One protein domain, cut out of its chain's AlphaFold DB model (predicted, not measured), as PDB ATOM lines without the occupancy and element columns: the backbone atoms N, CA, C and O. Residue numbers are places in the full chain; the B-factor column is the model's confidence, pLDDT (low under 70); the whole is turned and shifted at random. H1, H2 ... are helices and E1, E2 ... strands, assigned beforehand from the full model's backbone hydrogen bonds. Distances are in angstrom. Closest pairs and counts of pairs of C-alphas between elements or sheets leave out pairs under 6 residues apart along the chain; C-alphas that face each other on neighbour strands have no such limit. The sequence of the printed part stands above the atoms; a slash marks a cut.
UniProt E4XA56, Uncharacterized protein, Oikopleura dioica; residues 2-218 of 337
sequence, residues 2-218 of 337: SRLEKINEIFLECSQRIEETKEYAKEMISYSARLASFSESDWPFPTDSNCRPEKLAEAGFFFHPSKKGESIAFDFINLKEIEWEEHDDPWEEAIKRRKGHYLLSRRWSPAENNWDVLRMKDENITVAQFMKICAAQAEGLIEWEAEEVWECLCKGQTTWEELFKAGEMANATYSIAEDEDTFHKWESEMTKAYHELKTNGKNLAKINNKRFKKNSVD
ATOM      1  N   SER A   2      25.469 -10.094 -17.670       80.00
ATOM      2  CA  SER A   2      24.758 -10.145 -16.388       80.00
ATOM      3  C   SER A   2      23.399  -9.441 -16.486       80.00
ATOM      4  O   SER A   2      23.097  -8.774 -17.480       80.00
ATOM      5  N   ARG A   3      22.551  -9.599 -15.462       83.06
ATOM      6  CA  ARG A   3      21.253  -8.912 -15.418       83.06
ATOM      7  C   ARG A   3      21.440  -7.401 -15.364       83.06
ATOM      8  O   ARG A   3      20.848  -6.684 -16.164       83.06
ATOM      9  N   LEU A   4      22.328  -6.945 -14.481       83.25
ATOM     10  CA  LEU A   4      22.668  -5.533 -14.344       83.25
ATOM     11  C   LEU A   4      23.284  -4.943 -15.612       83.25
ATOM     12  O   LEU A   4      22.968  -3.811 -15.952       83.25
ATOM     13  N   GLU A   5      24.104  -5.699 -16.347       87.25
ATOM     14  CA  GLU A   5      24.654  -5.232 -17.626       87.25
ATOM     15  C   GLU A   5      23.540  -4.911 -18.635       87.25
ATOM     16  O   GLU A   5      23.592  -3.860 -19.267       87.25
ATOM     17  N   LYS A   6      22.494  -5.747 -18.724       88.69
ATOM     18  CA  LYS A   6      21.336  -5.500 -19.605       88.69
ATOM     19  C   LYS A   6      20.503  -4.294 -19.172       88.69
ATOM     20  O   LYS A   6      20.058  -3.518 -20.012       88.69
ATOM     21  N   ILE A   7      20.274  -4.131 -17.868       88.12
ATOM     22  CA  ILE A   7      19.548  -2.961 -17.346       88.12
ATOM     23  C   ILE A   7      20.348  -1.678 -17.599       88.12
ATOM     24  O   ILE A   7      19.782  -0.667 -18.013       88.12
ATOM     25  N   ASN A   8      21.666  -1.727 -17.410       88.06
ATOM     26  CA  ASN A   8      22.542  -0.595 -17.674       88.06
ATOM     27  C   ASN A   8      22.590  -0.238 -19.170       88.06
ATOM     28  O   ASN A   8      22.585   0.940 -19.507       88.06
ATOM     29  N   GLU A   9      22.581  -1.231 -20.064       90.19
ATOM     30  CA  GLU A   9      22.457  -1.015 -21.512       90.19
ATOM     31  C   GLU A   9      21.159  -0.270 -21.853       90.19
ATOM     32  O   GLU A   9      21.213   0.765 -22.512       90.19
ATOM     33  N   ILE A  10      20.014  -0.709 -21.311       88.25
ATOM     34  CA  ILE A  10      18.727  -0.015 -21.490       88.25
ATOM     35  C   ILE A  10      18.825   1.442 -21.033       88.25
ATOM     36  O   ILE A  10      18.422   2.342 -21.766       88.25
ATOM     37  N   PHE A  11      19.372   1.687 -19.841       87.56
ATOM     38  CA  PHE A  11      19.513   3.041 -19.311       87.56
ATOM     39  C   PHE A  11      20.388   3.931 -20.204       87.56
ATOM     40  O   PHE A  11      20.004   5.064 -20.500       87.56
ATOM     41  N   LEU A  12      21.544   3.426 -20.645       88.25
ATOM     42  CA  LEU A  12      22.461   4.169 -21.508       88.25
ATOM     43  C   LEU A  12      21.824   4.486 -22.863       88.25
ATOM     44  O   LEU A  12      21.878   5.638 -23.290       88.25
ATOM     45  N   GLU A  13      21.164   3.510 -23.494       89.50
ATOM     46  CA  GLU A  13      20.431   3.711 -24.749       89.50
ATOM     47  C   GLU A  13      19.338   4.777 -24.607       89.50
ATOM     48  O   GLU A  13      19.233   5.673 -25.445       89.50
ATOM     49  N   CYS A  14      18.525   4.701 -23.546       88.50
ATOM     50  CA  CYS A  14      17.474   5.687 -23.291       88.50
ATOM     51  C   CYS A  14      18.061   7.083 -23.077       88.50
ATOM     52  O   CYS A  14      17.608   8.042 -23.692       88.50
ATOM     53  N   SER A  15      19.066   7.201 -22.205       87.94
ATOM     54  CA  SER A  15      19.689   8.479 -21.849       87.94
ATOM     55  C   SER A  15      20.313   9.155 -23.069       87.94
ATOM     56  O   SER A  15      20.071  10.337 -23.323       87.94
ATOM     57  N   GLN A  16      21.044   8.382 -23.876       88.69
ATOM     58  CA  GLN A  16      21.636   8.867 -25.116       88.69
ATOM     59  C   GLN A  16      20.559   9.325 -26.107       88.69
ATOM     60  O   GLN A  16      20.629  10.452 -26.592       88.69
ATOM     61  N   ARG A  17      19.525   8.502 -26.349       89.00
ATOM     62  CA  ARG A  17      18.415   8.857 -27.247       89.00
ATOM     63  C   ARG A  17      17.719  10.145 -26.812       89.00
ATOM     64  O   ARG A  17      17.446  10.997 -27.657       89.00
ATOM     65  N   ILE A  18      17.424  10.284 -25.519       89.25
ATOM     66  CA  ILE A  18      16.757  11.464 -24.958       89.25
ATOM     67  C   ILE A  18      17.576  12.724 -25.233       89.25
ATOM     68  O   ILE A  18      17.030  13.708 -25.733       89.25
ATOM     69  N   GLU A  19      18.872  12.703 -24.917       88.81
ATOM     70  CA  GLU A  19      19.721  13.886 -25.062       88.81
ATOM     71  C   GLU A  19      19.940  14.249 -26.534       88.81
ATOM     72  O   GLU A  19      19.763  15.410 -26.904       88.81
ATOM     73  N   GLU A  20      20.241  13.267 -27.388       90.00
ATOM     74  CA  GLU A  20      20.446  13.482 -28.827       90.00
ATOM     75  C   GLU A  20      19.195  14.063 -29.492       90.00
ATOM     76  O   GLU A  20      19.275  15.082 -30.181       90.00
ATOM     77  N   THR A  21      18.026  13.472 -29.227       90.81
ATOM     78  CA  THR A  21      16.764  13.926 -29.829       90.81
ATOM     79  C   THR A  21      16.401  15.329 -29.342       90.81
ATOM     80  O   THR A  21      15.985  16.173 -30.135       90.81
ATOM     81  N   LYS A  22      16.590  15.623 -28.046       88.19
ATOM     82  CA  LYS A  22      16.330  16.962 -27.495       88.19
ATOM     83  C   LYS A  22      17.272  18.014 -28.050       88.19
ATOM     84  O   LYS A  22      16.836  19.148 -28.236       88.19
ATOM     85  N   GLU A  23      18.548  17.694 -28.231       87.00
ATOM     86  CA  GLU A  23      19.504  18.647 -28.789       87.00
ATOM     87  C   GLU A  23      19.156  18.956 -30.242       87.00
ATOM     88  O   GLU A  23      18.994  20.124 -30.588       87.00
ATOM     89  N   TYR A  24      18.888  17.918 -31.035       88.62
ATOM     90  CA  TYR A  24      18.463  18.063 -32.423       88.62
ATOM     91  C   TYR A  24      17.165  18.876 -32.553       88.62
ATOM     92  O   TYR A  24      17.062  19.803 -33.353       88.62
ATOM     93  N   ALA A  25      16.174  18.602 -31.701       90.31
ATOM     94  CA  ALA A  25      14.889  19.297 -31.703       90.31
ATOM     95  C   ALA A  25      14.993  20.814 -31.489       90.31
ATOM     96  O   ALA A  25      14.170  21.569 -32.010       90.31
ATOM     97  N   LYS A  26      15.979  21.290 -30.720       86.81
ATOM     98  CA  LYS A  26      16.140  22.730 -30.457       86.81
ATOM     99  C   LYS A  26      16.462  23.505 -31.738       86.81
ATOM    100  O   LYS A  26      16.022  24.643 -31.880       86.81
ATOM    101  N   GLU A  27      17.166  22.889 -32.689       88.88
ATOM    102  CA  GLU A  27      17.457  23.477 -34.008       88.88
ATOM    103  C   GLU A  27      16.186  23.649 -34.847       88.88
ATOM    104  O   GLU A  27      16.031  24.623 -35.585       88.88
ATOM    105  N   MET A  28      15.210  22.767 -34.636       92.94
ATOM    106  CA  MET A  28      13.962  22.697 -35.395       92.94
ATOM    107  C   MET A  28      12.963  23.814 -35.060       92.94
ATOM    108  O   MET A  28      11.854  23.821 -35.592       92.94
ATOM    109  N   ILE A  29      13.331  24.795 -34.225       88.44
ATOM    110  CA  ILE A  29      12.580  26.059 -34.113       88.44
ATOM    111  C   ILE A  29      12.611  26.818 -35.448       88.44
ATOM    112  O   ILE A  29      11.604  27.413 -35.842       88.44
ATOM    113  N   SER A  30      13.743  26.767 -36.150       88.12
ATOM    114  CA  SER A  30      13.916  27.393 -37.457       88.12
ATOM    115  C   SER A  30      13.143  26.633 -38.533       88.12
ATOM    116  O   SER A  30      13.226  25.406 -38.633       88.12
ATOM    117  N   TYR A  31      12.411  27.365 -39.375       90.50
ATOM    118  CA  TYR A  31      11.764  26.778 -40.548       90.50
ATOM    119  C   TYR A  31      12.797  26.187 -41.511       90.50
ATOM    120  O   TYR A  31      12.608  25.083 -42.025       90.50
ATOM    121  N   SER A  32      13.902  26.902 -41.732       90.94
ATOM    122  CA  SER A  32      14.951  26.450 -42.647       90.94
ATOM    123  C   SER A  32      15.639  25.177 -42.146       90.94
ATOM    124  O   SER A  32      15.871  24.275 -42.947       90.94
ATOM    125  N   ALA A  33      15.860  25.049 -40.833       92.12
ATOM    126  CA  ALA A  33      16.373  23.822 -40.223       92.12
ATOM    127  C   ALA A  33      15.398  22.641 -40.378       92.12
ATOM    128  O   ALA A  33      15.811  21.560 -40.798       92.12
ATOM    129  N   ARG A  34      14.094  22.855 -40.127       94.69
ATOM    130  CA  ARG A  34      13.070  21.816 -40.345       94.69
ATOM    131  C   ARG A  34      13.056  21.335 -41.787       94.69
ATOM    132  O   ARG A  34      13.071  20.133 -42.018       94.69
ATOM    133  N   LEU A  35      13.071  22.249 -42.753       94.06
ATOM    134  CA  LEU A  35      13.100  21.879 -44.166       94.06
ATOM    135  C   LEU A  35      14.389  21.125 -44.524       94.06
ATOM    136  O   LEU A  35      14.328  20.078 -45.164       94.06
ATOM    137  N   ALA A  36      15.542  21.619 -44.066       93.81
ATOM    138  CA  ALA A  36      16.839  21.005 -44.330       93.81
ATOM    139  C   ALA A  36      16.966  19.588 -43.751       93.81
ATOM    140  O   ALA A  36      17.693  18.773 -44.315       93.81
ATOM    141  N   SER A  37      16.233  19.271 -42.679       94.38
ATOM    142  CA  SER A  37      16.222  17.924 -42.094       94.38
ATOM    143  C   SER A  37      15.777  16.837 -43.085       94.38
ATOM    144  O   SER A  37      16.199  15.690 -42.961       94.38
ATOM    145  N   PHE A  38      14.990  17.199 -44.105       94.50
ATOM    146  CA  PHE A  38      14.540  16.281 -45.151       94.50
ATOM    147  C   PHE A  38      15.506  16.176 -46.343       94.50
ATOM    148  O   PHE A  38      15.361  15.260 -47.151       94.50
ATOM    149  N   SER A  39      16.482  17.078 -46.487       88.62
ATOM    150  CA  SER A  39      17.347  17.143 -47.680       88.62
ATOM    151  C   SER A  39      18.215  15.901 -47.866       88.62
ATOM    152  O   SER A  39      18.419  15.454 -48.989       88.62
ATOM    153  N   GLU A  40      18.704  15.339 -46.761       79.94
ATOM    154  CA  GLU A  40      19.520  14.117 -46.743       79.94
ATOM    155  C   GLU A  40      18.674  12.874 -46.423       79.94
ATOM    156  O   GLU A  40      19.204  11.820 -46.073       79.94
ATOM    157  N   SER A  41      17.344  13.001 -46.490       82.56
ATOM    158  CA  SER A  41      16.427  11.891 -46.273       82.56
ATOM    159  C   SER A  41      15.931  11.304 -47.587       82.56
ATOM    160  O   SER A  41      15.572  12.038 -48.506       82.56
ATOM    161  N   ASP A  42      15.794   9.980 -47.636       88.50
ATOM    162  CA  ASP A  42      15.038   9.284 -48.681       88.50
ATOM    163  C   ASP A  42      13.523   9.419 -48.417       88.50
ATOM    164  O   ASP A  42      12.815   8.426 -48.248       88.50
ATOM    165  N   TRP A  43      13.021  10.656 -48.285       94.06
ATOM    166  CA  TRP A  43      11.604  10.894 -48.004       94.06
ATOM    167  C   TRP A  43      10.744  10.295 -49.129       94.06
ATOM    168  O   TRP A  43      10.935  10.651 -50.294       94.06
ATOM    169  N   PRO A  44       9.798   9.389 -48.821       93.56
ATOM    170  CA  PRO A  44       9.256   8.475 -49.825       93.56
ATOM    171  C   PRO A  44       8.224   9.120 -50.751       93.56
ATOM    172  O   PRO A  44       7.838   8.509 -51.749       93.56
ATOM    173  N   PHE A  45       7.749  10.330 -50.434       94.19
ATOM    174  CA  PHE A  45       6.664  10.955 -51.181       94.19
ATOM    175  C   PHE A  45       7.150  11.885 -52.296       94.19
ATOM    176  O   PHE A  45       8.080  12.668 -52.089       94.19
ATOM    177  N   PRO A  46       6.482  11.856 -53.466       89.75
ATOM    178  CA  PRO A  46       6.765  12.762 -54.573       89.75
ATOM    179  C   PRO A  46       6.694  14.245 -54.189       89.75
ATOM    180  O   PRO A  46       5.988  14.646 -53.259       89.75
ATOM    181  N   THR A  47       7.370  15.091 -54.964       87.81
ATOM    182  CA  THR A  47       7.415  16.547 -54.742       87.81
ATOM    183  C   THR A  47       6.070  17.248 -54.948       87.81
ATOM    184  O   THR A  47       5.883  18.362 -54.465       87.81
ATOM    185  N   ASP A  48       5.116  16.622 -55.635       90.88
ATOM    186  CA  ASP A  48       3.747  17.110 -55.815       90.88
ATOM    187  C   ASP A  48       2.756  16.572 -54.765       90.88
ATOM    188  O   ASP A  48       1.611  17.030 -54.721       90.88
ATOM    189  N   SER A  49       3.199  15.687 -53.866       93.44
ATOM    190  CA  SER A  49       2.372  15.149 -52.781       93.44
ATOM    191  C   SER A  49       1.965  16.214 -51.749       93.44
ATOM    192  O   SER A  49       2.575  17.289 -51.612       93.44
ATOM    193  N   ASN A  50       0.915  15.908 -50.976       93.44
ATOM    194  CA  ASN A  50       0.541  16.724 -49.819       93.44
ATOM    195  C   ASN A  50       1.536  16.579 -48.663       93.44
ATOM    196  O   ASN A  50       1.708  17.530 -47.903       93.44
ATOM    197  N   CYS A  51       2.244  15.455 -48.594       94.38
ATOM    198  CA  CYS A  51       3.276  15.186 -47.599       94.38
ATOM    199  C   CYS A  51       4.696  15.491 -48.080       94.38
ATOM    200  O   CYS A  51       5.646  14.847 -47.645       94.38
ATOM    201  N   ARG A  52       4.879  16.473 -48.965       94.88
ATOM    202  CA  ARG A  52       6.224  16.927 -49.335       94.88
ATOM    203  C   ARG A  52       6.923  17.654 -48.168       94.88
ATOM    204  O   ARG A  52       6.231  18.281 -47.353       94.88
ATOM    205  N   PRO A  53       8.267  17.649 -48.116       95.50
ATOM    206  CA  PRO A  53       9.053  18.279 -47.052       95.50
ATOM    207  C   PRO A  53       8.654  19.714 -46.693       95.50
ATOM    208  O   PRO A  53       8.583  20.052 -45.515       95.50
ATOM    209  N   GLU A  54       8.333  20.557 -47.678       94.38
ATOM    210  CA  GLU A  54       7.946  21.951 -47.437       94.38
ATOM    211  C   GLU A  54       6.662  22.048 -46.615       94.38
ATOM    212  O   GLU A  54       6.606  22.795 -45.642       94.38
ATOM    213  N   LYS A  55       5.643  21.248 -46.956       95.06
ATOM    214  CA  LYS A  55       4.365  21.249 -46.232       95.06
ATOM    215  C   LYS A  55       4.514  20.696 -44.814       95.06
ATOM    216  O   LYS A  55       3.866  21.193 -43.894       95.06
ATOM    217  N   LEU A  56       5.379  19.699 -44.631       96.19
ATOM    218  CA  LEU A  56       5.717  19.160 -43.313       96.19
ATOM    219  C   LEU A  56       6.421  20.218 -42.456       96.19
ATOM    220  O   LEU A  56       5.961  20.517 -41.353       96.19
ATOM    221  N   ALA A  57       7.467  20.856 -42.987       95.00
ATOM    222  CA  ALA A  57       8.219  21.901 -42.296       95.00
ATOM    223  C   ALA A  57       7.354  23.127 -41.948       95.00
ATOM    224  O   ALA A  57       7.461  23.662 -40.838       95.00
ATOM    225  N   GLU A  58       6.460  23.542 -42.852       92.81
ATOM    226  CA  GLU A  58       5.470  24.611 -42.647       92.81
ATOM    227  C   GLU A  58       4.468  24.292 -41.526       92.81
ATOM    228  O   GLU A  58       3.969  25.202 -40.858       92.81
ATOM    229  N   ALA A  59       4.165  23.011 -41.309       93.31
ATOM    230  CA  ALA A  59       3.284  22.549 -40.240       93.31
ATOM    231  C   ALA A  59       4.019  22.259 -38.916       93.31
ATOM    232  O   ALA A  59       3.366  21.949 -37.922       93.31
ATOM    233  N   GLY A  60       5.348  22.422 -38.871       94.25
ATOM    234  CA  GLY A  60       6.168  22.196 -37.675       94.25
ATOM    235  C   GLY A  60       6.822  20.813 -37.601       94.25
ATOM    236  O   GLY A  60       7.421  20.477 -36.580       94.25
ATOM    237  N   PHE A  61       6.748  20.011 -38.661       96.19
ATOM    238  CA  PHE A  61       7.357  18.687 -38.685       96.19
ATOM    239  C   PHE A  61       8.780  18.711 -39.232       96.19
ATOM    240  O   PHE A  61       9.131  19.540 -40.072       96.19
ATOM    241  N   PHE A  62       9.595  17.780 -38.757       96.19
ATOM    242  CA  PHE A  62      10.970  17.595 -39.195       96.19
ATOM    243  C   PHE A  62      11.329  16.107 -39.255       96.19
ATOM    244  O   PHE A  62      10.707  15.266 -38.600       96.19
ATOM    245  N   PHE A  63      12.340  15.772 -40.041       95.69
ATOM    246  CA  PHE A  63      12.882  14.426 -40.149       95.69
ATOM    247  C   PHE A  63      14.014  14.227 -39.138       95.69
ATOM    248  O   PHE A  63      14.937  15.032 -39.067       95.69
ATOM    249  N   HIS A  64      13.980  13.136 -38.369       92.69
ATOM    250  CA  HIS A  64      15.079  12.776 -37.472       92.69
ATOM    251  C   HIS A  64      15.876  11.596 -38.059       92.69
ATOM    252  O   HIS A  64      15.279  10.543 -38.284       92.69
ATOM    253  N   PRO A  65      17.207  11.694 -38.262       85.62
ATOM    254  CA  PRO A  65      18.001  10.632 -38.895       85.62
ATOM    255  C   PRO A  65      17.975   9.272 -38.185       85.62
ATOM    256  O   PRO A  65      18.116   8.240 -38.831       85.62
ATOM    257  N   SER A  66      17.782   9.248 -36.863       80.81
ATOM    258  CA  SER A  66      17.738   7.999 -36.079       80.81
ATOM    259  C   SER A  66      16.386   7.266 -36.106       80.81
ATOM    260  O   SER A  66      16.212   6.276 -35.389       80.81
ATOM    261  N   LYS A  67      15.411   7.743 -36.890       78.38
ATOM    262  CA  LYS A  67      14.053   7.188 -36.900       78.38
ATOM    263  C   LYS A  67      13.982   5.748 -37.418       78.38
ATOM    264  O   LYS A  67      14.830   5.284 -38.176       78.38
ATOM    265  N   LYS A  68      12.885   5.065 -37.082       73.00
ATOM    266  CA  LYS A  68      12.576   3.709 -37.556       73.00
ATOM    267  C   LYS A  68      11.402   3.720 -38.536       73.00
ATOM    268  O   LYS A  68      10.289   3.397 -38.153       73.00
ATOM    269  N   GLY A  69      11.647   4.078 -39.794       82.56
ATOM    270  CA  GLY A  69      10.637   3.998 -40.860       82.56
ATOM    271  C   GLY A  69      10.828   5.061 -41.934       82.56
ATOM    272  O   GLY A  69      11.319   6.145 -41.648       82.56
ATOM    273  N   GLU A  70      10.443   4.782 -43.175       86.75
ATOM    274  CA  GLU A  70      10.729   5.670 -44.315       86.75
ATOM    275  C   GLU A  70       9.880   6.951 -44.282       86.75
ATOM    276  O   GLU A  70      10.395   8.032 -44.562       86.75
ATOM    277  N   SER A  71       8.641   6.888 -43.779       92.38
ATOM    278  CA  SER A  71       7.687   8.010 -43.750       92.38
ATOM    279  C   SER A  71       7.400   8.584 -42.354       92.38
ATOM    280  O   SER A  71       6.387   9.246 -42.177       92.38
ATOM    281  N   ILE A  72       8.254   8.372 -41.343       95.38
ATOM    282  CA  ILE A  72       8.069   9.009 -40.019       95.38
ATOM    283  C   ILE A  72       8.674  10.421 -39.973       95.38
ATOM    284  O   ILE A  72       9.820  10.611 -40.390       95.38
ATOM    285  N   ALA A  73       7.939  11.386 -39.416       96.12
ATOM    286  CA  ALA A  73       8.443  12.710 -39.039       96.12
ATOM    287  C   ALA A  73       8.008  13.085 -37.611       96.12
ATOM    288  O   ALA A  73       7.062  12.515 -37.065       96.12
ATOM    289  N   PHE A  74       8.702  14.052 -37.017       95.94
ATOM    290  CA  PHE A  74       8.552  14.480 -35.628       95.94
ATOM    291  C   PHE A  74       8.011  15.901 -35.561       95.94
ATOM    292  O   PHE A  74       8.409  16.761 -36.340       95.94
ATOM    293  N   ASP A  75       7.141  16.169 -34.597       95.50
ATOM    294  CA  ASP A  75       6.722  17.525 -34.241       95.50
ATOM    295  C   ASP A  75       7.803  18.205 -33.381       95.50
ATOM    296  O   ASP A  75       8.186  17.697 -32.327       95.50
ATOM    297  N   PHE A  76       8.298  19.374 -33.790       94.81
ATOM    298  CA  PHE A  76       9.376  20.059 -33.064       94.81
ATOM    299  C   PHE A  76       8.999  20.566 -31.665       94.81
ATOM    300  O   PHE A  76       9.892  20.880 -30.876       94.81
ATOM    301  N   ILE A  77       7.708  20.676 -31.335       93.44
ATOM    302  CA  ILE A  77       7.253  21.143 -30.024       93.44
ATOM    303  C   ILE A  77       7.248  20.013 -29.003       93.44
ATOM    304  O   ILE A  77       7.677  20.236 -27.875       93.44
ATOM    305  N   ASN A  78       6.719  18.842 -29.355       93.19
ATOM    306  CA  ASN A  78       6.461  17.751 -28.404       93.19
ATOM    307  C   ASN A  78       7.127  16.415 -28.774       93.19
ATOM    308  O   ASN A  78       6.929  15.444 -28.050       93.19
ATOM    309  N   LEU A  79       7.875  16.367 -29.881       94.62
ATOM    310  CA  LEU A  79       8.591  15.194 -30.391       94.62
ATOM    311  C   LEU A  79       7.731  13.951 -30.602       94.62
ATOM    312  O   LEU A  79       8.241  12.835 -30.633       94.62
ATOM    313  N   LYS A  80       6.422  14.127 -30.793       92.38
ATOM    314  CA  LYS A  80       5.568  13.018 -31.200       92.38
ATOM    315  C   LYS A  80       5.882  12.630 -32.640       92.38
ATOM    316  O   LYS A  80       5.889  13.475 -33.535       92.38
ATOM    317  N   GLU A  81       6.108  11.336 -32.821       93.44
ATOM    318  CA  GLU A  81       6.291  10.690 -34.114       93.44
ATOM    319  C   GLU A  81       4.947  10.509 -34.818       93.44
ATOM    320  O   GLU A  81       3.940  10.137 -34.204       93.44
ATOM    321  N   ILE A  82       4.938  10.768 -36.120       94.62
ATOM    322  CA  ILE A  82       3.808  10.494 -37.003       94.62
ATOM    323  C   ILE A  82       4.354   9.759 -38.218       94.62
ATOM    324  O   ILE A  82       5.278  10.248 -38.866       94.62
ATOM    325  N   GLU A  83       3.786   8.593 -38.505       95.38
ATOM    326  CA  GLU A  83       3.944   7.911 -39.785       95.38
ATOM    327  C   GLU A  83       2.955   8.521 -40.778       95.38
ATOM    328  O   GLU A  83       1.767   8.635 -40.475       95.38
ATOM    329  N   TRP A  84       3.467   8.971 -41.918       96.06
ATOM    330  CA  TRP A  84       2.711   9.738 -42.902       96.06
ATOM    331  C   TRP A  84       2.265   8.868 -44.072       96.06
ATOM    332  O   TRP A  84       2.996   7.965 -44.487       96.06
ATOM    333  N   GLU A  85       1.107   9.202 -44.640       95.62
ATOM    334  CA  GLU A  85       0.627   8.725 -45.937       95.62
ATOM    335  C   GLU A  85       0.690   9.849 -46.989       95.62
ATOM    336  O   GLU A  85       0.571  11.031 -46.679       95.62
ATOM    337  N   GLU A  86       0.832   9.498 -48.272       94.81
ATOM    338  CA  GLU A  86       1.067  10.461 -49.368       94.81
ATOM    339  C   GLU A  86       0.022  11.596 -49.449       94.81
ATOM    340  O   GLU A  86       0.321  12.724 -49.866       94.81
ATOM    341  N   HIS A  87      -1.218  11.296 -49.060       95.62
ATOM    342  CA  HIS A  87      -2.358  12.201 -49.164       95.62
ATOM    343  C   HIS A  87      -2.692  12.947 -47.870       95.62
ATOM    344  O   HIS A  87      -3.544  13.842 -47.928       95.62
ATOM    345  N   ASP A  88      -2.034  12.627 -46.751       96.88
ATOM    346  CA  ASP A  88      -2.244  13.325 -45.484       96.88
ATOM    347  C   ASP A  88      -1.956  14.822 -45.642       96.88
ATOM    348  O   ASP A  88      -1.056  15.233 -46.379       96.88
ATOM    349  N   ASP A  89      -2.733  15.654 -44.948       95.44
ATOM    350  CA  ASP A  89      -2.464  17.084 -44.854       95.44
ATOM    351  C   ASP A  89      -1.741  17.380 -43.532       95.44
ATOM    352  O   ASP A  89      -2.327  17.192 -42.457       95.44
ATOM    353  N   PRO A  90      -0.485  17.871 -43.572       95.06
ATOM    354  CA  PRO A  90       0.272  18.105 -42.351       95.06
ATOM    355  C   PRO A  90      -0.379  19.066 -41.365       95.06
ATOM    356  O   PRO A  90      -0.256  18.902 -40.149       95.06
ATOM    357  N   TRP A  91      -1.125  20.049 -41.867       91.25
ATOM    358  CA  TRP A  91      -1.812  20.997 -41.010       91.25
ATOM    359  C   TRP A  91      -3.013  20.361 -40.310       91.25
ATOM    360  O   TRP A  91      -3.199  20.543 -39.104       91.25
ATOM    361  N   GLU A  92      -3.807  19.572 -41.029       92.44
ATOM    362  CA  GLU A  92      -4.898  18.807 -40.427       92.44
ATOM    363  C   GLU A  92      -4.384  17.827 -39.366       92.44
ATOM    364  O   GLU A  92      -4.967  17.749 -38.279       92.44
ATOM    365  N   GLU A  93      -3.271  17.134 -39.625       93.94
ATOM    366  CA  GLU A  93      -2.657  16.213 -38.664       93.94
ATOM    367  C   GLU A  93      -2.181  16.930 -37.386       93.94
ATOM    368  O   GLU A  93      -2.429  16.439 -36.273       93.94
ATOM    369  N   ALA A  94      -1.589  18.122 -37.514       90.00
ATOM    370  CA  ALA A  94      -1.216  18.963 -36.374       90.00
ATOM    371  C   ALA A  94      -2.451  19.418 -35.567       90.00
ATOM    372  O   ALA A  94      -2.490  19.311 -34.335       90.00
ATOM    373  N   ILE A  95      -3.518  19.860 -36.243       89.00
ATOM    374  CA  ILE A  95      -4.761  20.315 -35.596       89.00
ATOM    375  C   ILE A  95      -5.509  19.170 -34.901       89.00
ATOM    376  O   ILE A  95      -6.067  19.382 -33.812       89.00
ATOM    377  N   LYS A  96      -5.510  17.957 -35.475       90.44
ATOM    378  CA  LYS A  96      -6.050  16.741 -34.835       90.44
ATOM    379  C   LYS A  96      -5.327  16.451 -33.516       90.44
ATOM    380  O   LYS A  96      -5.972  16.109 -32.523       90.44
ATOM    381  N   ARG A  97      -4.011  16.684 -33.467       87.94
ATOM    382  CA  ARG A  97      -3.137  16.463 -32.296       87.94
ATOM    383  C   ARG A  97      -2.934  17.698 -31.416       87.94
ATOM    384  O   ARG A  97      -2.147  17.663 -30.474       87.94
ATOM    385  N   ARG A  98      -3.704  18.776 -31.619       85.69
ATOM    386  CA  ARG A  98      -3.558  20.026 -30.843       85.69
ATOM    387  C   ARG A  98      -3.650  19.832 -29.327       85.69
ATOM    388  O   ARG A  98      -3.106  20.625 -28.560       85.69
ATOM    389  N   LYS A  99      -4.378  18.810 -28.863       84.00
ATOM    390  CA  LYS A  99      -4.512  18.504 -27.435       84.00
ATOM    391  C   LYS A  99      -3.178  17.960 -26.917       84.00
ATOM    392  O   LYS A  99      -2.845  16.816 -27.175       84.00
ATOM    393  N   GLY A 100      -2.456  18.776 -26.152       78.88
ATOM    394  CA  GLY A 100      -1.108  18.447 -25.669       78.88
ATOM    395  C   GLY A 100       0.010  19.094 -26.490       78.88
ATOM    396  O   GLY A 100       1.149  19.123 -26.044       78.88
ATOM    397  N   HIS A 101      -0.308  19.707 -27.631       89.62
ATOM    398  CA  HIS A 101       0.636  20.529 -28.380       89.62
ATOM    399  C   HIS A 101       0.707  21.922 -27.751       89.62
ATOM    400  O   HIS A 101      -0.249  22.699 -27.798       89.62
ATOM    401  N   TYR A 102       1.830  22.264 -27.128       89.69
ATOM    402  CA  TYR A 102       1.945  23.469 -26.300       89.69
ATOM    403  C   TYR A 102       1.826  24.766 -27.097       89.69
ATOM    404  O   TYR A 102       1.229  25.722 -26.610       89.69
ATOM    405  N   LEU A 103       2.271  24.782 -28.353       88.62
ATOM    406  CA  LEU A 103       2.003  25.924 -29.223       88.62
ATOM    407  C   LEU A 103       0.508  26.013 -29.580       88.62
ATOM    408  O   LEU A 103      -0.093  27.052 -29.355       88.62
ATOM    409  N   LEU A 104      -0.142  24.937 -30.031       85.62
ATOM    410  CA  LEU A 104      -1.543  24.990 -30.481       85.62
ATOM    411  C   LEU A 104      -2.586  25.078 -29.350       85.62
ATOM    412  O   LEU A 104      -3.727  25.466 -29.586       85.62
ATOM    413  N   SER A 105      -2.237  24.708 -28.112       86.50
ATOM    414  CA  SER A 105      -3.195  24.617 -26.995       86.50
ATOM    415  C   SER A 105      -3.102  25.741 -25.961       86.50
ATOM    416  O   SER A 105      -4.037  25.941 -25.176       86.50
ATOM    417  N   ARG A 106      -1.984  26.475 -25.897       86.44
ATOM    418  CA  ARG A 106      -1.779  27.500 -24.867       86.44
ATOM    419  C   ARG A 106      -2.485  28.800 -25.242       86.44
ATOM    420  O   ARG A 106      -2.304  29.336 -26.321       86.44
ATOM    421  N   ARG A 107      -3.230  29.381 -24.294       83.94
ATOM    422  CA  ARG A 107      -3.963  30.652 -24.500       83.94
ATOM    423  C   ARG A 107      -3.062  31.856 -24.777       83.94
ATOM    424  O   ARG A 107      -3.526  32.844 -25.331       83.94
ATOM    425  N   TRP A 108      -1.824  31.815 -24.288       82.94
ATOM    426  CA  TRP A 108      -0.825  32.858 -24.527       82.94
ATOM    427  C   TRP A 108      -0.080  32.682 -25.851       82.94
ATOM    428  O   TRP A 108       0.596  33.611 -26.316       82.94
ATOM    429  N   SER A 109      -0.202  31.491 -26.436       74.31
ATOM    430  CA  SER A 109       0.282  31.211 -27.771       74.31
ATOM    431  C   SER A 109      -0.501  32.051 -28.782       74.31
ATOM    432  O   SER A 109      -1.606  32.514 -28.469       74.31
ATOM    433  N   PRO A 110       0.075  32.335 -29.956       63.38
ATOM    434  CA  PRO A 110      -0.588  33.120 -30.986       63.38
ATOM    435  C   PRO A 110      -2.004  32.569 -31.307       63.38
ATOM    436  O   PRO A 110      -2.219  31.367 -31.259       63.38
ATOM    437  N   ALA A 111      -2.996  33.437 -31.562       56.66
ATOM    438  CA  ALA A 111      -4.372  33.030 -31.914       56.66
ATOM    439  C   ALA A 111      -4.437  32.250 -33.249       56.66
ATOM    440  O   ALA A 111      -3.432  32.158 -33.944       56.66
ATOM    441  N   GLU A 112      -5.620  31.763 -33.652       49.41
ATOM    442  CA  GLU A 112      -5.816  30.934 -34.864       49.41
ATOM    443  C   GLU A 112      -5.198  31.487 -36.164       49.41
ATOM    444  O   GLU A 112      -4.804  30.724 -37.037       49.41
ATOM    445  N   ASN A 113      -5.037  32.806 -36.265       54.06
ATOM    446  CA  ASN A 113      -4.506  33.493 -37.448       54.06
ATOM    447  C   ASN A 113      -3.009  33.823 -37.311       54.06
ATOM    448  O   ASN A 113      -2.461  34.607 -38.069       54.06
ATOM    449  N   ASN A 114      -2.382  33.344 -36.245       58.28
ATOM    450  CA  ASN A 114      -1.046  33.725 -35.801       58.28
ATOM    451  C   ASN A 114      -0.157  32.461 -35.664       58.28
ATOM    452  O   ASN A 114       1.003  32.532 -35.266       58.28
ATOM    453  N   TRP A 115      -0.704  31.306 -36.074       70.44
ATOM    454  CA  TRP A 115       0.019  30.080 -36.416       70.44
ATOM    455  C   TRP A 115       0.909  30.220 -37.646       70.44
ATOM    456  O   TRP A 115       1.798  29.395 -37.840       70.44
ATOM    457  N   ASP A 116       0.716  31.284 -38.430       77.38
ATOM    458  CA  ASP A 116       1.594  31.647 -39.541       77.38
ATOM    459  C   ASP A 116       3.060  31.704 -39.108       77.38
ATOM    460  O   ASP A 116       3.935  31.468 -39.929       77.38
ATOM    461  N   VAL A 117       3.341  31.905 -37.815       83.12
ATOM    462  CA  VAL A 117       4.693  31.831 -37.248       83.12
ATOM    463  C   VAL A 117       5.429  30.514 -37.552       83.12
ATOM    464  O   VAL A 117       6.651  30.514 -37.623       83.12
ATOM    465  N   LEU A 118       4.717  29.403 -37.769       83.56
ATOM    466  CA  LEU A 118       5.319  28.124 -38.179       83.56
ATOM    467  C   LEU A 118       5.737  28.101 -39.657       83.56
ATOM    468  O   LEU A 118       6.641  27.357 -40.033       83.56
ATOM    469  N   ARG A 119       5.087  28.931 -40.477       83.06
ATOM    470  CA  ARG A 119       5.318  29.089 -41.923       83.06
ATOM    471  C   ARG A 119       6.209  30.287 -42.242       83.06
ATOM    472  O   ARG A 119       6.693  30.428 -43.361       83.06
ATOM    473  N   MET A 120       6.383  31.188 -41.278       84.44
ATOM    474  CA  MET A 120       7.242  32.351 -41.414       84.44
ATOM    475  C   MET A 120       8.684  31.891 -41.587       84.44
ATOM    476  O   MET A 120       9.193  31.062 -40.835       84.44
ATOM    477  N   LYS A 121       9.360  32.491 -42.568       82.62
ATOM    478  CA  LYS A 121      10.819  32.441 -42.628       82.62
ATOM    479  C   LYS A 121      11.399  33.039 -41.352       82.62
ATOM    480  O   LYS A 121      10.838  33.995 -40.817       82.62
ATOM    481  N   ASP A 122      12.556  32.536 -40.941       80.12
ATOM    482  CA  ASP A 122      13.224  32.924 -39.695       80.12
ATOM    483  C   ASP A 122      13.462  34.445 -39.587       80.12
ATOM    484  O   ASP A 122      13.328  35.026 -38.514       80.12
ATOM    485  N   GLU A 123      13.727  35.109 -40.716       81.06
ATOM    486  CA  GLU A 123      13.889  36.569 -40.834       81.06
ATOM    487  C   GLU A 123      12.623  37.377 -40.506       81.06
ATOM    488  O   GLU A 123      12.719  38.549 -40.175       81.06
ATOM    489  N   ASN A 124      11.439  36.764 -40.563       85.88
ATOM    490  CA  ASN A 124      10.156  37.436 -40.329       85.88
ATOM    491  C   ASN A 124       9.573  37.152 -38.939       85.88
ATOM    492  O   ASN A 124       8.535  37.711 -38.584       85.88
ATOM    493  N   ILE A 125      10.207  36.276 -38.155       84.38
ATOM    494  CA  ILE A 125       9.763  35.952 -36.800       84.38
ATOM    495  C   ILE A 125      10.213  37.077 -35.867       84.38
ATOM    496  O   ILE A 125      11.403  37.369 -35.764       84.38
ATOM    497  N   THR A 126       9.276  37.694 -35.145       85.56
ATOM    498  CA  THR A 126       9.621  38.716 -34.149       85.56
ATOM    499  C   THR A 126      10.219  38.099 -32.889       85.56
ATOM    500  O   THR A 126       9.977  36.931 -32.568       85.56
ATOM    501  N   VAL A 127      10.939  38.895 -32.095       78.19
ATOM    502  CA  VAL A 127      11.467  38.449 -30.791       78.19
ATOM    503  C   VAL A 127      10.356  37.865 -29.905       78.19
ATOM    504  O   VAL A 127      10.516  36.787 -29.327       78.19
ATOM    505  N   ALA A 128       9.192  38.521 -29.831       81.75
ATOM    506  CA  ALA A 128       8.073  38.038 -29.024       81.75
ATOM    507  C   ALA A 128       7.504  36.698 -29.520       81.75
ATOM    508  O   ALA A 128       7.106  35.854 -28.710       81.75
ATOM    509  N   GLN A 129       7.438  36.503 -30.837       85.19
ATOM    510  CA  GLN A 129       6.995  35.250 -31.445       85.19
ATOM    511  C   GLN A 129       7.994  34.122 -31.174       85.19
ATOM    512  O   GLN A 129       7.593  33.068 -30.674       85.19
ATOM    513  N   PHE A 130       9.283  34.374 -31.398       84.75
ATOM    514  CA  PHE A 130      10.358  33.424 -31.122       84.75
ATOM    515  C   PHE A 130      10.340  32.966 -29.658       84.75
ATOM    516  O   PHE A 130      10.284  31.770 -29.374       84.75
ATOM    517  N   MET A 131      10.250  33.903 -28.705       84.00
ATOM    518  CA  MET A 131      10.181  33.575 -27.276       84.00
ATOM    519  C   MET A 131       8.989  32.680 -26.914       84.00
ATOM    520  O   MET A 131       9.107  31.822 -26.035       84.00
ATOM    521  N   LYS A 132       7.833  32.873 -27.561       87.00
ATOM    522  CA  LYS A 132       6.650  32.024 -27.351       87.00
ATOM    523  C   LYS A 132       6.847  30.629 -27.933       87.00
ATOM    524  O   LYS A 132       6.461  29.664 -27.276       87.00
ATOM    525  N   ILE A 133       7.467  30.519 -29.109       87.88
ATOM    526  CA  ILE A 133       7.814  29.227 -29.709       87.88
ATOM    527  C   ILE A 133       8.774  28.464 -28.795       87.88
ATOM    528  O   ILE A 133       8.465  27.339 -28.409       87.88
ATOM    529  N   CYS A 134       9.867  29.092 -28.349       88.75
ATOM    530  CA  CYS A 134      10.815  28.467 -27.423       88.75
ATOM    531  C   CYS A 134      10.145  28.028 -26.117       88.75
ATOM    532  O   CYS A 134      10.441  26.962 -25.589       88.75
ATOM    533  N   ALA A 135       9.235  28.843 -25.576       89.00
ATOM    534  CA  ALA A 135       8.510  28.497 -24.360       89.00
ATOM    535  C   ALA A 135       7.577  27.295 -24.557       89.00
ATOM    536  O   ALA A 135       7.493  26.439 -23.676       89.00
ATOM    537  N   ALA A 136       6.892  27.223 -25.702       91.81
ATOM    538  CA  ALA A 136       6.047  26.090 -26.054       91.81
ATOM    539  C   ALA A 136       6.877  24.817 -26.245       91.81
ATOM    540  O   ALA A 136       6.534  23.786 -25.671       91.81
ATOM    541  N   GLN A 137       7.983  24.905 -26.987       93.06
ATOM    542  CA  GLN A 137       8.900  23.788 -27.184       93.06
ATOM    543  C   GLN A 137       9.475  23.312 -25.848       93.06
ATOM    544  O   GLN A 137       9.445  22.126 -25.563       93.06
ATOM    545  N   ALA A 138       9.927  24.214 -24.975       92.12
ATOM    546  CA  ALA A 138      10.469  23.828 -23.672       92.12
ATOM    547  C   ALA A 138       9.450  23.062 -22.806       92.12
ATOM    548  O   ALA A 138       9.822  22.123 -22.106       92.12
ATOM    549  N   GLU A 139       8.168  23.438 -22.848       92.81
ATOM    550  CA  GLU A 139       7.118  22.672 -22.167       92.81
ATOM    551  C   GLU A 139       6.896  21.295 -22.799       92.81
ATOM    552  O   GLU A 139       6.709  20.325 -22.066       92.81
ATOM    553  N   GLY A 140       6.940  21.197 -24.129       93.88
ATOM    554  CA  GLY A 140       6.778  19.925 -24.823       93.88
ATOM    555  C   GLY A 140       7.964  18.981 -24.672       93.88
ATOM    556  O   GLY A 140       7.743  17.811 -24.386       93.88
ATOM    557  N   LEU A 141       9.199  19.482 -24.729       93.88
ATOM    558  CA  LEU A 141      10.406  18.679 -24.525       93.88
ATOM    559  C   LEU A 141      10.491  18.099 -23.108       93.88
ATOM    560  O   LEU A 141      10.891  16.953 -22.959       93.88
ATOM    561  N   ILE A 142      10.103  18.853 -22.071       93.81
ATOM    562  CA  ILE A 142      10.082  18.327 -20.691       93.81
ATOM    563  C   ILE A 142       9.015  17.241 -20.531       93.81
ATOM    564  O   ILE A 142       9.229  16.265 -19.813       93.81
ATOM    565  N   GLU A 143       7.849  17.421 -21.154       95.50
ATOM    566  CA  GLU A 143       6.789  16.414 -21.104       95.50
ATOM    567  C   GLU A 143       7.205  15.138 -21.841       95.50
ATOM    568  O   GLU A 143       7.062  14.058 -21.277       95.50
ATOM    569  N   TRP A 144       7.774  15.274 -23.041       95.81
ATOM    570  CA  TRP A 144       8.317  14.162 -23.819       95.81
ATOM    571  C   TRP A 144       9.424  13.425 -23.063       95.81
ATOM    572  O   TRP A 144       9.375  12.211 -22.920       95.81
ATOM    573  N   GLU A 145      10.377  14.151 -22.476       95.62
ATOM    574  CA  GLU A 145      11.449  13.552 -21.676       95.62
ATOM    575  C   GLU A 145      10.901  12.758 -20.485       95.62
ATOM    576  O   GLU A 145      11.407  11.684 -20.165       95.62
ATOM    577  N   ALA A 146       9.845  13.254 -19.832       95.88
ATOM    578  CA  ALA A 146       9.191  12.507 -18.766       95.88
ATOM    579  C   ALA A 146       8.574  11.200 -19.287       95.88
ATOM    580  O   ALA A 146       8.663  10.177 -18.612       95.88
ATOM    581  N   GLU A 147       7.947  11.219 -20.462       96.19
ATOM    582  CA  GLU A 147       7.400  10.016 -21.095       96.19
ATOM    583  C   GLU A 147       8.509   9.018 -21.458       96.19
ATOM    584  O   GLU A 147       8.403   7.852 -21.090       96.19
ATOM    585  N   GLU A 148       9.617   9.467 -22.048       94.81
ATOM    586  CA  GLU A 148      10.756   8.605 -22.397       94.81
ATOM    587  C   GLU A 148      11.424   7.973 -21.166       94.81
ATOM    588  O   GLU A 148      11.746   6.783 -21.160       94.81
ATOM    589  N   VAL A 149      11.608   8.744 -20.087       94.44
ATOM    590  CA  VAL A 149      12.122   8.221 -18.808       94.44
ATOM    591  C   VAL A 149      11.177   7.160 -18.244       94.44
ATOM    592  O   VAL A 149      11.632   6.131 -17.740       94.44
ATOM    593  N   TRP A 150       9.865   7.386 -18.344       97.62
ATOM    594  CA  TRP A 150       8.856   6.429 -17.896       97.62
ATOM    595  C   TRP A 150       8.863   5.146 -18.734       97.62
ATOM    596  O   TRP A 150       8.859   4.047 -18.181       97.62
ATOM    597  N   GLU A 151       8.935   5.256 -20.058       96.06
ATOM    598  CA  GLU A 151       9.052   4.097 -20.944       96.06
ATOM    599  C   GLU A 151      10.327   3.298 -20.664       96.06
ATOM    600  O   GLU A 151      10.294   2.065 -20.619       96.06
ATOM    601  N   CYS A 152      11.439   3.987 -20.401       94.06
ATOM    602  CA  CYS A 152      12.692   3.348 -20.024       94.06
ATOM    603  C   CYS A 152      12.571   2.556 -18.713       94.06
ATOM    604  O   CYS A 152      13.028   1.412 -18.631       94.06
ATOM    605  N   LEU A 153      11.907   3.139 -17.708       94.94
ATOM    606  CA  LEU A 153      11.593   2.474 -16.444       94.94
ATOM    607  C   LEU A 153      10.774   1.197 -16.680       94.94
ATOM    608  O   LEU A 153      11.177   0.122 -16.233       94.94
ATOM    609  N   CYS A 154       9.680   1.283 -17.444       96.94
ATOM    610  CA  CYS A 154       8.834   0.127 -17.753       96.94
ATOM    611  C   CYS A 154       9.588  -0.969 -18.525       96.94
ATOM    612  O   CYS A 154       9.428  -2.160 -18.232       96.94
ATOM    613  N   LYS A 155      10.439  -0.590 -19.491       95.88
ATOM    614  CA  LYS A 155      11.286  -1.534 -20.239       95.88
ATOM    615  C   LYS A 155      12.276  -2.237 -19.309       95.88
ATOM    616  O   LYS A 155      12.438  -3.455 -19.411       95.88
ATOM    617  N   GLY A 156      12.906  -1.501 -18.395       93.94
ATOM    618  CA  GLY A 156      13.817  -2.069 -17.401       93.94
ATOM    619  C   GLY A 156      13.119  -3.032 -16.439       93.94
ATOM    620  O   GLY A 156      13.615  -4.136 -16.252       93.94
ATOM    621  N   GLN A 157      11.939  -2.677 -15.914       95.62
ATOM    622  CA  GLN A 157      11.116  -3.560 -15.068       95.62
ATOM    623  C   GLN A 157      10.736  -4.859 -15.783       95.62
ATOM    624  O   GLN A 157      10.973  -5.947 -15.263       95.62
ATOM    625  N   THR A 158      10.230  -4.757 -17.013       95.94
ATOM    626  CA  THR A 158       9.848  -5.934 -17.809       95.94
ATOM    627  C   THR A 158      11.058  -6.833 -18.070       95.94
ATOM    628  O   THR A 158      11.010  -8.039 -17.835       95.94
ATOM    629  N   THR A 159      12.181  -6.239 -18.488       93.25
ATOM    630  CA  THR A 159      13.427  -6.972 -18.755       93.25
ATOM    631  C   THR A 159      13.952  -7.647 -17.488       93.25
ATOM    632  O   THR A 159      14.391  -8.795 -17.530       93.25
ATOM    633  N   TRP A 160      13.896  -6.960 -16.348       92.25
ATOM    634  CA  TRP A 160      14.299  -7.508 -15.059       92.25
ATOM    635  C   TRP A 160      13.480  -8.746 -14.688       92.25
ATOM    636  O   TRP A 160      14.057  -9.794 -14.390       92.25
ATOM    637  N   GLU A 161      12.151  -8.669 -14.784       91.88
ATOM    638  CA  GLU A 161      11.257  -9.798 -14.505       91.88
ATOM    639  C   GLU A 161      11.520 -11.000 -15.423       91.88
ATOM    640  O   GLU A 161      11.524 -12.147 -14.968       91.88
ATOM    641  N   GLU A 162      11.751 -10.759 -16.715       91.12
ATOM    642  CA  GLU A 162      12.082 -11.808 -17.683       91.12
ATOM    643  C   GLU A 162      13.407 -12.500 -17.339       91.12
ATOM    644  O   GLU A 162      13.495 -13.731 -17.345       91.12
ATOM    645  N   LEU A 163      14.437 -11.725 -16.987       86.44
ATOM    646  CA  LEU A 163      15.745 -12.248 -16.585       86.44
ATOM    647  C   LEU A 163      15.710 -12.955 -15.228       86.44
ATOM    648  O   LEU A 163      16.498 -13.879 -14.985       86.44
ATOM    649  N   PHE A 164      14.822 -12.526 -14.335       84.00
ATOM    650  CA  PHE A 164      14.585 -13.190 -13.064       84.00
ATOM    651  C   PHE A 164      13.990 -14.582 -13.311       84.00
ATOM    652  O   PHE A 164      14.621 -15.578 -12.951       84.00
ATOM    653  N   LYS A 165      12.877 -14.657 -14.058       85.00
ATOM    654  CA  LYS A 165      12.212 -15.915 -14.455       85.00
ATOM    655  C   LYS A 165      13.143 -16.856 -15.226       85.00
ATOM    656  O   LYS A 165      13.122 -18.063 -15.011       85.00
ATOM    657  N   ALA A 166      13.982 -16.322 -16.116       81.44
ATOM    658  CA  ALA A 166      14.940 -17.125 -16.878       81.44
ATOM    659  C   ALA A 166      16.095 -17.663 -16.012       81.44
ATOM    660  O   ALA A 166      16.578 -18.771 -16.248       81.44
ATOM    661  N   GLY A 167      16.552 -16.893 -15.018       68.06
ATOM    662  CA  GLY A 167      17.690 -17.259 -14.170       68.06
ATOM    663  C   GLY A 167      17.360 -18.216 -13.022       68.06
ATOM    664  O   GLY A 167      18.258 -18.916 -12.565       68.06
ATOM    665  N   GLU A 168      16.091 -18.353 -12.619       55.91
ATOM    666  CA  GLU A 168      15.654 -19.464 -11.751       55.91
ATOM    667  C   GLU A 168      15.931 -20.848 -12.378       55.91
ATOM    668  O   GLU A 168      16.006 -21.849 -11.668       55.91
ATOM    669  N   MET A 169      16.162 -20.915 -13.698       49.12
ATOM    670  CA  MET A 169      16.503 -22.152 -14.409       49.12
ATOM    671  C   MET A 169      18.016 -22.433 -14.530       49.12
ATOM    672  O   MET A 169      18.377 -23.524 -14.973       49.12
ATOM    673  N   ALA A 170      18.920 -21.510 -14.158       51.91
ATOM    674  CA  ALA A 170      20.351 -21.631 -14.478       51.91
ATOM    675  C   ALA A 170      21.310 -21.166 -13.353       51.91
ATOM    676  O   ALA A 170      21.814 -20.052 -13.372       51.91
ATOM    677  N   ASN A 171      21.621 -22.089 -12.435       50.81
ATOM    678  CA  ASN A 171      22.797 -22.174 -11.541       50.81
ATOM    679  C   ASN A 171      23.184 -21.002 -10.599       50.81
ATOM    680  O   ASN A 171      23.524 -19.888 -10.985       50.81
ATOM    681  N   ALA A 172      23.276 -21.365  -9.314       53.00
ATOM    682  CA  ALA A 172      23.364 -20.519  -8.125       53.00
ATOM    683  C   ALA A 172      24.799 -20.220  -7.629       53.00
ATOM    684  O   ALA A 172      25.170 -20.602  -6.520       53.00
ATOM    685  N   THR A 173      25.614 -19.518  -8.418       56.19
ATOM    686  CA  THR A 173      26.932 -19.014  -7.951       56.19
ATOM    687  C   THR A 173      27.040 -17.489  -7.888       56.19
ATOM    688  O   THR A 173      28.105 -16.978  -7.557       56.19
ATOM    689  N   TYR A 174      25.962 -16.757  -8.176       62.50
ATOM    690  CA  TYR A 174      25.939 -15.291  -8.195       62.50
ATOM    691  C   TYR A 174      24.976 -14.737  -7.130       62.50
ATOM    692  O   TYR A 174      23.917 -15.328  -6.907       62.50
ATOM    693  N   SER A 175      25.344 -13.642  -6.449       69.00
ATOM    694  CA  SER A 175      24.549 -13.051  -5.358       69.00
ATOM    695  C   SER A 175      23.311 -12.348  -5.915       69.00
ATOM    696  O   SER A 175      23.370 -11.208  -6.362       69.00
ATOM    697  N   ILE A 176      22.174 -13.043  -5.899       73.12
ATOM    698  CA  ILE A 176      20.889 -12.524  -6.396       73.12
ATOM    699  C   ILE A 176      20.455 -11.266  -5.622       73.12
ATOM    700  O   ILE A 176      19.892 -10.357  -6.219       73.12
ATOM    701  N   ALA A 177      20.767 -11.194  -4.325       78.25
ATOM    702  CA  ALA A 177      20.352 -10.095  -3.455       78.25
ATOM    703  C   ALA A 177      21.039  -8.756  -3.788       78.25
ATOM    704  O   ALA A 177      20.392  -7.716  -3.762       78.25
ATOM    705  N   GLU A 178      22.331  -8.766  -4.133       79.19
ATOM    706  CA  GLU A 178      23.069  -7.533  -4.474       79.19
ATOM    707  C   GLU A 178      22.591  -6.930  -5.804       79.19
ATOM    708  O   GLU A 178      22.486  -5.708  -5.957       79.19
ATOM    709  N   ASP A 179      22.266  -7.800  -6.758       83.75
ATOM    710  CA  ASP A 179      21.666  -7.441  -8.038       83.75
ATOM    711  C   ASP A 179      20.283  -6.802  -7.842       83.75
ATOM    712  O   ASP A 179      19.980  -5.776  -8.452       83.75
ATOM    713  N   GLU A 180      19.455  -7.390  -6.978       87.56
ATOM    714  CA  GLU A 180      18.104  -6.915  -6.665       87.56
ATOM    715  C   GLU A 180      18.119  -5.547  -5.972       87.56
ATOM    716  O   GLU A 180      17.425  -4.629  -6.414       87.56
ATOM    717  N   ASP A 181      18.990  -5.354  -4.979       89.88
ATOM    718  CA  ASP A 181      19.191  -4.051  -4.333       89.88
ATOM    719  C   ASP A 181      19.634  -2.977  -5.342       89.88
ATOM    720  O   ASP A 181      19.148  -1.839  -5.322       89.88
ATOM    721  N   THR A 182      20.541  -3.332  -6.255       88.50
ATOM    722  CA  THR A 182      21.027  -2.414  -7.295       88.50
ATOM    723  C   THR A 182      19.911  -2.037  -8.270       88.50
ATOM    724  O   THR A 182      19.762  -0.859  -8.610       88.50
ATOM    725  N   PHE A 183      19.099  -3.008  -8.691       89.69
ATOM    726  CA  PHE A 183      17.957  -2.763  -9.566       89.69
ATOM    727  C   PHE A 183      16.902  -1.874  -8.897       89.69
ATOM    728  O   PHE A 183      16.469  -0.893  -9.497       89.69
ATOM    729  N   HIS A 184      16.538  -2.139  -7.640       93.50
ATOM    730  CA  HIS A 184      15.574  -1.307  -6.915       93.50
ATOM    731  C   HIS A 184      16.074   0.118  -6.681       93.50
ATOM    732  O   HIS A 184      15.293   1.073  -6.729       93.50
ATOM    733  N   LYS A 185      17.383   0.298  -6.470       91.44
ATOM    734  CA  LYS A 185      17.974   1.636  -6.429       91.44
ATOM    735  C   LYS A 185      17.783   2.360  -7.765       91.44
ATOM    736  O   LYS A 185      17.312   3.497  -7.765       91.44
ATOM    737  N   TRP A 186      18.101   1.702  -8.878       91.38
ATOM    738  CA  TRP A 186      17.900   2.250 -10.221       91.38
ATOM    739  C   TRP A 186      16.422   2.595 -10.487       91.38
ATOM    740  O   TRP A 186      16.108   3.703 -10.919       91.38
ATOM    741  N   GLU A 187      15.503   1.691 -10.147       94.12
ATOM    742  CA  GLU A 187      14.052   1.872 -10.274       94.12
ATOM    743  C   GLU A 187      13.564   3.106  -9.495       94.12
ATOM    744  O   GLU A 187      12.813   3.944 -10.012       94.12
ATOM    745  N   SER A 188      14.044   3.261  -8.258       94.38
ATOM    746  CA  SER A 188      13.755   4.419  -7.415       94.38
ATOM    747  C   SER A 188      14.305   5.721  -8.010       94.38
ATOM    748  O   SER A 188      13.639   6.757  -7.928       94.38
ATOM    749  N   GLU A 189      15.512   5.707  -8.579       91.94
ATOM    750  CA  GLU A 189      16.131   6.882  -9.205       91.94
ATOM    751  C   GLU A 189      15.365   7.318 -10.463       91.94
ATOM    752  O   GLU A 189      15.033   8.498 -10.596       91.94
ATOM    753  N   MET A 190      14.986   6.375 -11.328       89.94
ATOM    754  CA  MET A 190      14.182   6.638 -12.529       89.94
ATOM    755  C   MET A 190      12.782   7.163 -12.185       89.94
ATOM    756  O   MET A 190      12.319   8.149 -12.762       89.94
ATOM    757  N   THR A 191      12.129   6.569 -11.183       95.75
ATOM    758  CA  THR A 191      10.821   7.031 -10.686       95.75
ATOM    759  C   THR A 191      10.905   8.460 -10.145       95.75
ATOM    760  O   THR A 191      10.037   9.299 -10.413       95.75
ATOM    761  N   LYS A 192      11.976   8.777  -9.404       94.12
ATOM    762  CA  LYS A 192      12.229  10.134  -8.913       94.12
ATOM    763  C   LYS A 192      12.443  11.114 -10.071       94.12
ATOM    764  O   LYS A 192      11.819  12.174 -10.061       94.12
ATOM    765  N   ALA A 193      13.268  10.757 -11.057       92.19
ATOM    766  CA  ALA A 193      13.536  11.587 -12.232       92.19
ATOM    767  C   ALA A 193      12.249  11.896 -13.014       92.19
ATOM    768  O   ALA A 193      11.972  13.059 -13.314       92.19
ATOM    769  N   TYR A 194      11.401  10.888 -13.242       95.19
ATOM    770  CA  TYR A 194      10.078  11.066 -13.844       95.19
ATOM    771  C   TYR A 194       9.238  12.104 -13.086       95.19
ATOM    772  O   TYR A 194       8.752  13.081 -13.661       95.19
ATOM    773  N   HIS A 195       9.074  11.937 -11.771       97.31
ATOM    774  CA  HIS A 195       8.264  12.857 -10.970       97.31
ATOM    775  C   HIS A 195       8.845  14.273 -10.896       97.31
ATOM    776  O   HIS A 195       8.081  15.249 -10.857       97.31
ATOM    777  N   GLU A 196      10.170  14.403 -10.903       93.81
ATOM    778  CA  GLU A 196      10.857  15.688 -10.981       93.81
ATOM    779  C   GLU A 196      10.551  16.393 -12.306       93.81
ATOM    780  O   GLU A 196      10.080  17.532 -12.287       93.81
ATOM    781  N   LEU A 197      10.683  15.703 -13.443       93.56
ATOM    782  CA  LEU A 197      10.336  16.240 -14.764       93.56
ATOM    783  C   LEU A 197       8.865  16.669 -14.835       93.56
ATOM    784  O   LEU A 197       8.565  17.797 -15.231       93.56
ATOM    785  N   LYS A 198       7.932  15.842 -14.344       96.94
ATOM    786  CA  LYS A 198       6.500  16.197 -14.281       96.94
ATOM    787  C   LYS A 198       6.237  17.428 -13.410       96.94
ATOM    788  O   LYS A 198       5.342  18.227 -13.707       96.94
ATOM    789  N   THR A 199       6.983  17.589 -12.321       96.06
ATOM    790  CA  THR A 199       6.888  18.764 -11.444       96.06
ATOM    791  C   THR A 199       7.457  20.002 -12.131       96.06
ATOM    792  O   THR A 199       6.812  21.056 -12.133       96.06
ATOM    793  N   ASN A 200       8.607  19.863 -12.787       90.12
ATOM    794  CA  ASN A 200       9.260  20.916 -13.554       90.12
ATOM    795  C   ASN A 200       8.382  21.391 -14.714       90.12
ATOM    796  O   ASN A 200       8.184  22.596 -14.852       90.12
ATOM    797  N   GLY A 201       7.743  20.484 -15.457       89.75
ATOM    798  CA  GLY A 201       6.790  20.827 -16.517       89.75
ATOM    799  C   GLY A 201       5.595  21.636 -15.997       89.75
ATOM    800  O   GLY A 201       5.241  22.676 -16.556       89.75
ATOM    801  N   LYS A 202       5.013  21.246 -14.851       95.06
ATOM    802  CA  LYS A 202       3.934  22.018 -14.198       95.06
ATOM    803  C   LYS A 202       4.400  23.407 -13.757       95.06
ATOM    804  O   LYS A 202       3.644  24.375 -13.882       95.06
ATOM    805  N   ASN A 203       5.610  23.513 -13.214       89.31
ATOM    806  CA  ASN A 203       6.182  24.786 -12.782       89.31
ATOM    807  C   ASN A 203       6.485  25.694 -13.976       89.31
ATOM    808  O   ASN A 203       6.106  26.866 -13.951       89.31
ATOM    809  N   LEU A 204       7.065  25.149 -15.045       89.00
ATOM    810  CA  LEU A 204       7.327  25.867 -16.287       89.00
ATOM    811  C   LEU A 204       6.029  26.397 -16.902       89.00
ATOM    812  O   LEU A 204       5.938  27.586 -17.197       89.00
ATOM    813  N   ALA A 205       4.982  25.572 -16.971       89.81
ATOM    814  CA  ALA A 205       3.672  26.007 -17.445       89.81
ATOM    815  C   ALA A 205       3.107  27.174 -16.615       89.81
ATOM    816  O   ALA A 205       2.526  28.112 -17.165       89.81
ATOM    817  N   LYS A 206       3.273  27.169 -15.283       89.56
ATOM    818  CA  LYS A 206       2.871  28.304 -14.428       89.56
ATOM    819  C   LYS A 206       3.693  29.558 -14.732       89.56
ATOM    820  O   LYS A 206       3.112  30.638 -14.843       89.56
ATOM    821  N   ILE A 207       5.011  29.412 -14.880       86.25
ATOM    822  CA  ILE A 207       5.927  30.509 -15.216       86.25
ATOM    823  C   ILE A 207       5.537  31.121 -16.560       86.25
ATOM    824  O   ILE A 207       5.329  32.328 -16.620       86.25
ATOM    825  N   ASN A 208       5.351  30.316 -17.604       86.56
ATOM    826  CA  ASN A 208       4.987  30.790 -18.938       86.56
ATOM    827  C   ASN A 208       3.592  31.423 -18.961       86.56
ATOM    828  O   ASN A 208       3.412  32.504 -19.519       86.56
ATOM    829  N   ASN A 209       2.613  30.828 -18.267       88.25
ATOM    830  CA  ASN A 209       1.289  31.435 -18.110       88.25
ATOM    831  C   ASN A 209       1.348  32.797 -17.407       88.25
ATOM    832  O   ASN A 209       0.568  33.678 -17.757       88.25
ATOM    833  N   LYS A 210       2.240  32.982 -16.425       85.31
ATOM    834  CA  LYS A 210       2.471  34.287 -15.787       85.31
ATOM    835  C   LYS A 210       3.199  35.233 -16.744       85.31
ATOM    836  O   LYS A 210       2.745  36.356 -16.917       85.31
ATOM    837  N   ARG A 211       4.280  34.767 -17.377       80.88
ATOM    838  CA  ARG A 211       5.151  35.525 -18.285       80.88
ATOM    839  C   ARG A 211       4.380  36.121 -19.452       80.88
ATOM    840  O   ARG A 211       4.586  37.286 -19.754       80.88
ATOM    841  N   PHE A 212       3.479  35.356 -20.060       80.94
ATOM    842  CA  PHE A 212       2.752  35.759 -21.266       80.94
ATOM    843  C   PHE A 212       1.268  36.071 -21.023       80.94
ATOM    844  O   PHE A 212       0.477  36.133 -21.969       80.94
ATOM    845  N   LYS A 213       0.845  36.256 -19.764       77.75
ATOM    846  CA  LYS A 213      -0.518  36.718 -19.472       77.75
ATOM    847  C   LYS A 213      -0.710  38.093 -20.117       77.75
ATOM    848  O   LYS A 213       0.165  38.944 -20.034       77.75
ATOM    849  N   LYS A 214      -1.870  38.334 -20.735       61.22
ATOM    850  CA  LYS A 214      -2.226  39.649 -21.295       61.22
ATOM    851  C   LYS A 214      -1.975  40.724 -20.215       61.22
ATOM    852  O   LYS A 214      -2.621  40.668 -19.168       61.22
ATOM    853  N   ASN A 215      -1.027  41.637 -20.455       50.62
ATOM    854  CA  ASN A 215      -0.564  42.698 -19.539       50.62
ATOM    855  C   ASN A 215       0.353  42.277 -18.358       50.62
ATOM    856  O   ASN A 215       0.370  42.973 -17.347       50.62
ATOM    857  N   SER A 216       1.076  41.149 -18.418       45.00
ATOM    858  CA  SER A 216       1.948  40.697 -17.308       45.00
ATOM    859  C   SER A 216       3.278  41.411 -17.178       45.00
ATOM    860  O   SER A 216       3.857  41.362 -16.093       45.00
ATOM    861  N   VAL A 217       3.781  42.044 -18.238       48.91
ATOM    862  CA  VAL A 217       4.854  43.010 -18.040       48.91
ATOM    863  C   VAL A 217       4.172  44.204 -17.390       48.91
ATOM    864  O   VAL A 217       3.481  44.979 -18.054       48.91
ATOM    865  N   ASP A 218       4.248  44.275 -16.060       44.50
ATOM    866  CA  ASP A 218       3.749  45.412 -15.300       44.50
ATOM    867  C   ASP A 218       4.679  46.590 -15.563       44.50
ATOM    868  O   ASP A 218       5.520  46.967 -14.757       44.50
TER     869      ASP A 218
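AT A GLANCE: This is residues 2 to 218 of the 337 residues of an uncharacterized protein of Oikopleura dioica (UniProt E4XA56). Three long helices, H1, H7 and H8, make an up-and-down bundle, with H7 between a shorter H1 and a long H8, and a small head of short helices H2, H3 and H4 and the strand hairpin E1 and E2 lies near one end of it, on the side of H7 away from H8. H5 packs on the first part of H7, H6 lies close to where H7 begins, and at the far end of the bundle residues 168 to 173 stick out where the chain turns from H7 into H8. The printed part has 217 residues with eight named helices and two named strands, in the order H1 H2 H3 E1 E2 H4 H5 H6 H7 H8; the one sheet, E1 - E2, is antiparallel, and the class is mostly helix. The whole is loose, with a radius of gyration of the C-alphas of 20.9 A, and its flat outline spans 67 by 51 by 26 A.

HOW THE PARTS SIT: H1, residues 3 to 27, touches H7, residues 127 to 167, at a shallow tilt of 13 degrees, opposite ways, and their closest C-alphas, Ile 7 and Gly 156, are 5.8 A apart. With residues 3 to 7 alone H1 also touches H8, residues 176 to 211, where the closest C-alphas, Leu 4 and Asp 179, are 6.7 A apart. H2, residues 31 to 36, forms a helical hairpin with H3, residues 53 to 58; they touch, with the closest C-alphas, Leu 35 and Ala 57, 5.2 A apart. H3 and E1, residues 72 to 75, are near each other, with 7 pairs of C-alphas within 10 A. E1 and E2, residues 81 to 83, form an antiparallel hairpin with 142 degrees between their directions; N 73 and O 82 are within hydrogen-bond range at 2.9 A, as are N 82 and O 73 at 2.9 A. Residues 61 to 62 also pair, antiparallel, with residues 74 to 75 of E1. H4, residues 90 to 96, is close to H3 but not clearly touching, with the C-alphas of Leu 56 and Pro 90 the closest at 5.6 A. H5, residues 102 to 105, touches residues 132 to 140 of H7 alone, and the closest C-alphas, Tyr 102 and Ala 136, are 4.9 A apart. H6, residues 115 to 118, is close to H7 but not clearly touching, with the C-alphas of Val 117 and Gln 129 the closest at 7.1 A. H7, the hub, touches H1, H5 and H8; with H8 it forms a helical hairpin at a shallow tilt of 17 degrees, and their closest C-alphas, Ala 146 and Tyr 194, are 5.2 A apart. H8 and H3 are apart, as are H8 and E1. Every O i to N i+4 pair is within hydrogen-bond range in H2, H3, H4, H7 and H8, and 20 of 21 are in H1. H5 and H6 are too short for such a pair; the one O i to N i+3 pair is within range in H6 but not in H5.

IN THESE COORDINATES: H1 begins at C-alpha 3, (21.253, -8.912, -15.418), and is 37.5 A long from first to last C-alpha. H2 and H3 have 6 residues each, E1 has 4, E2 has 3, H4 has 7, and H5 and H6 have 4 each. H7, the longest helix with 41 residues, begins at C-alpha 127, (11.467, 38.449, -30.791), and is 58.5 A long. H8 is 51.9 A long and ends at C-alpha 211, (5.151, 35.525, -18.285).

THE WHOLE: The two C-alphas farthest apart are those of Asn 171 and Asp 218, 70.3 A. The printed part has no cut. The links from H2 to H3, with 16 residues, and from H3 to E1, with 13, are long. The mean pLDDT of the printed part is 86.7; residues 110 to 114, 167 to 175 and 214 to 218 are under 70.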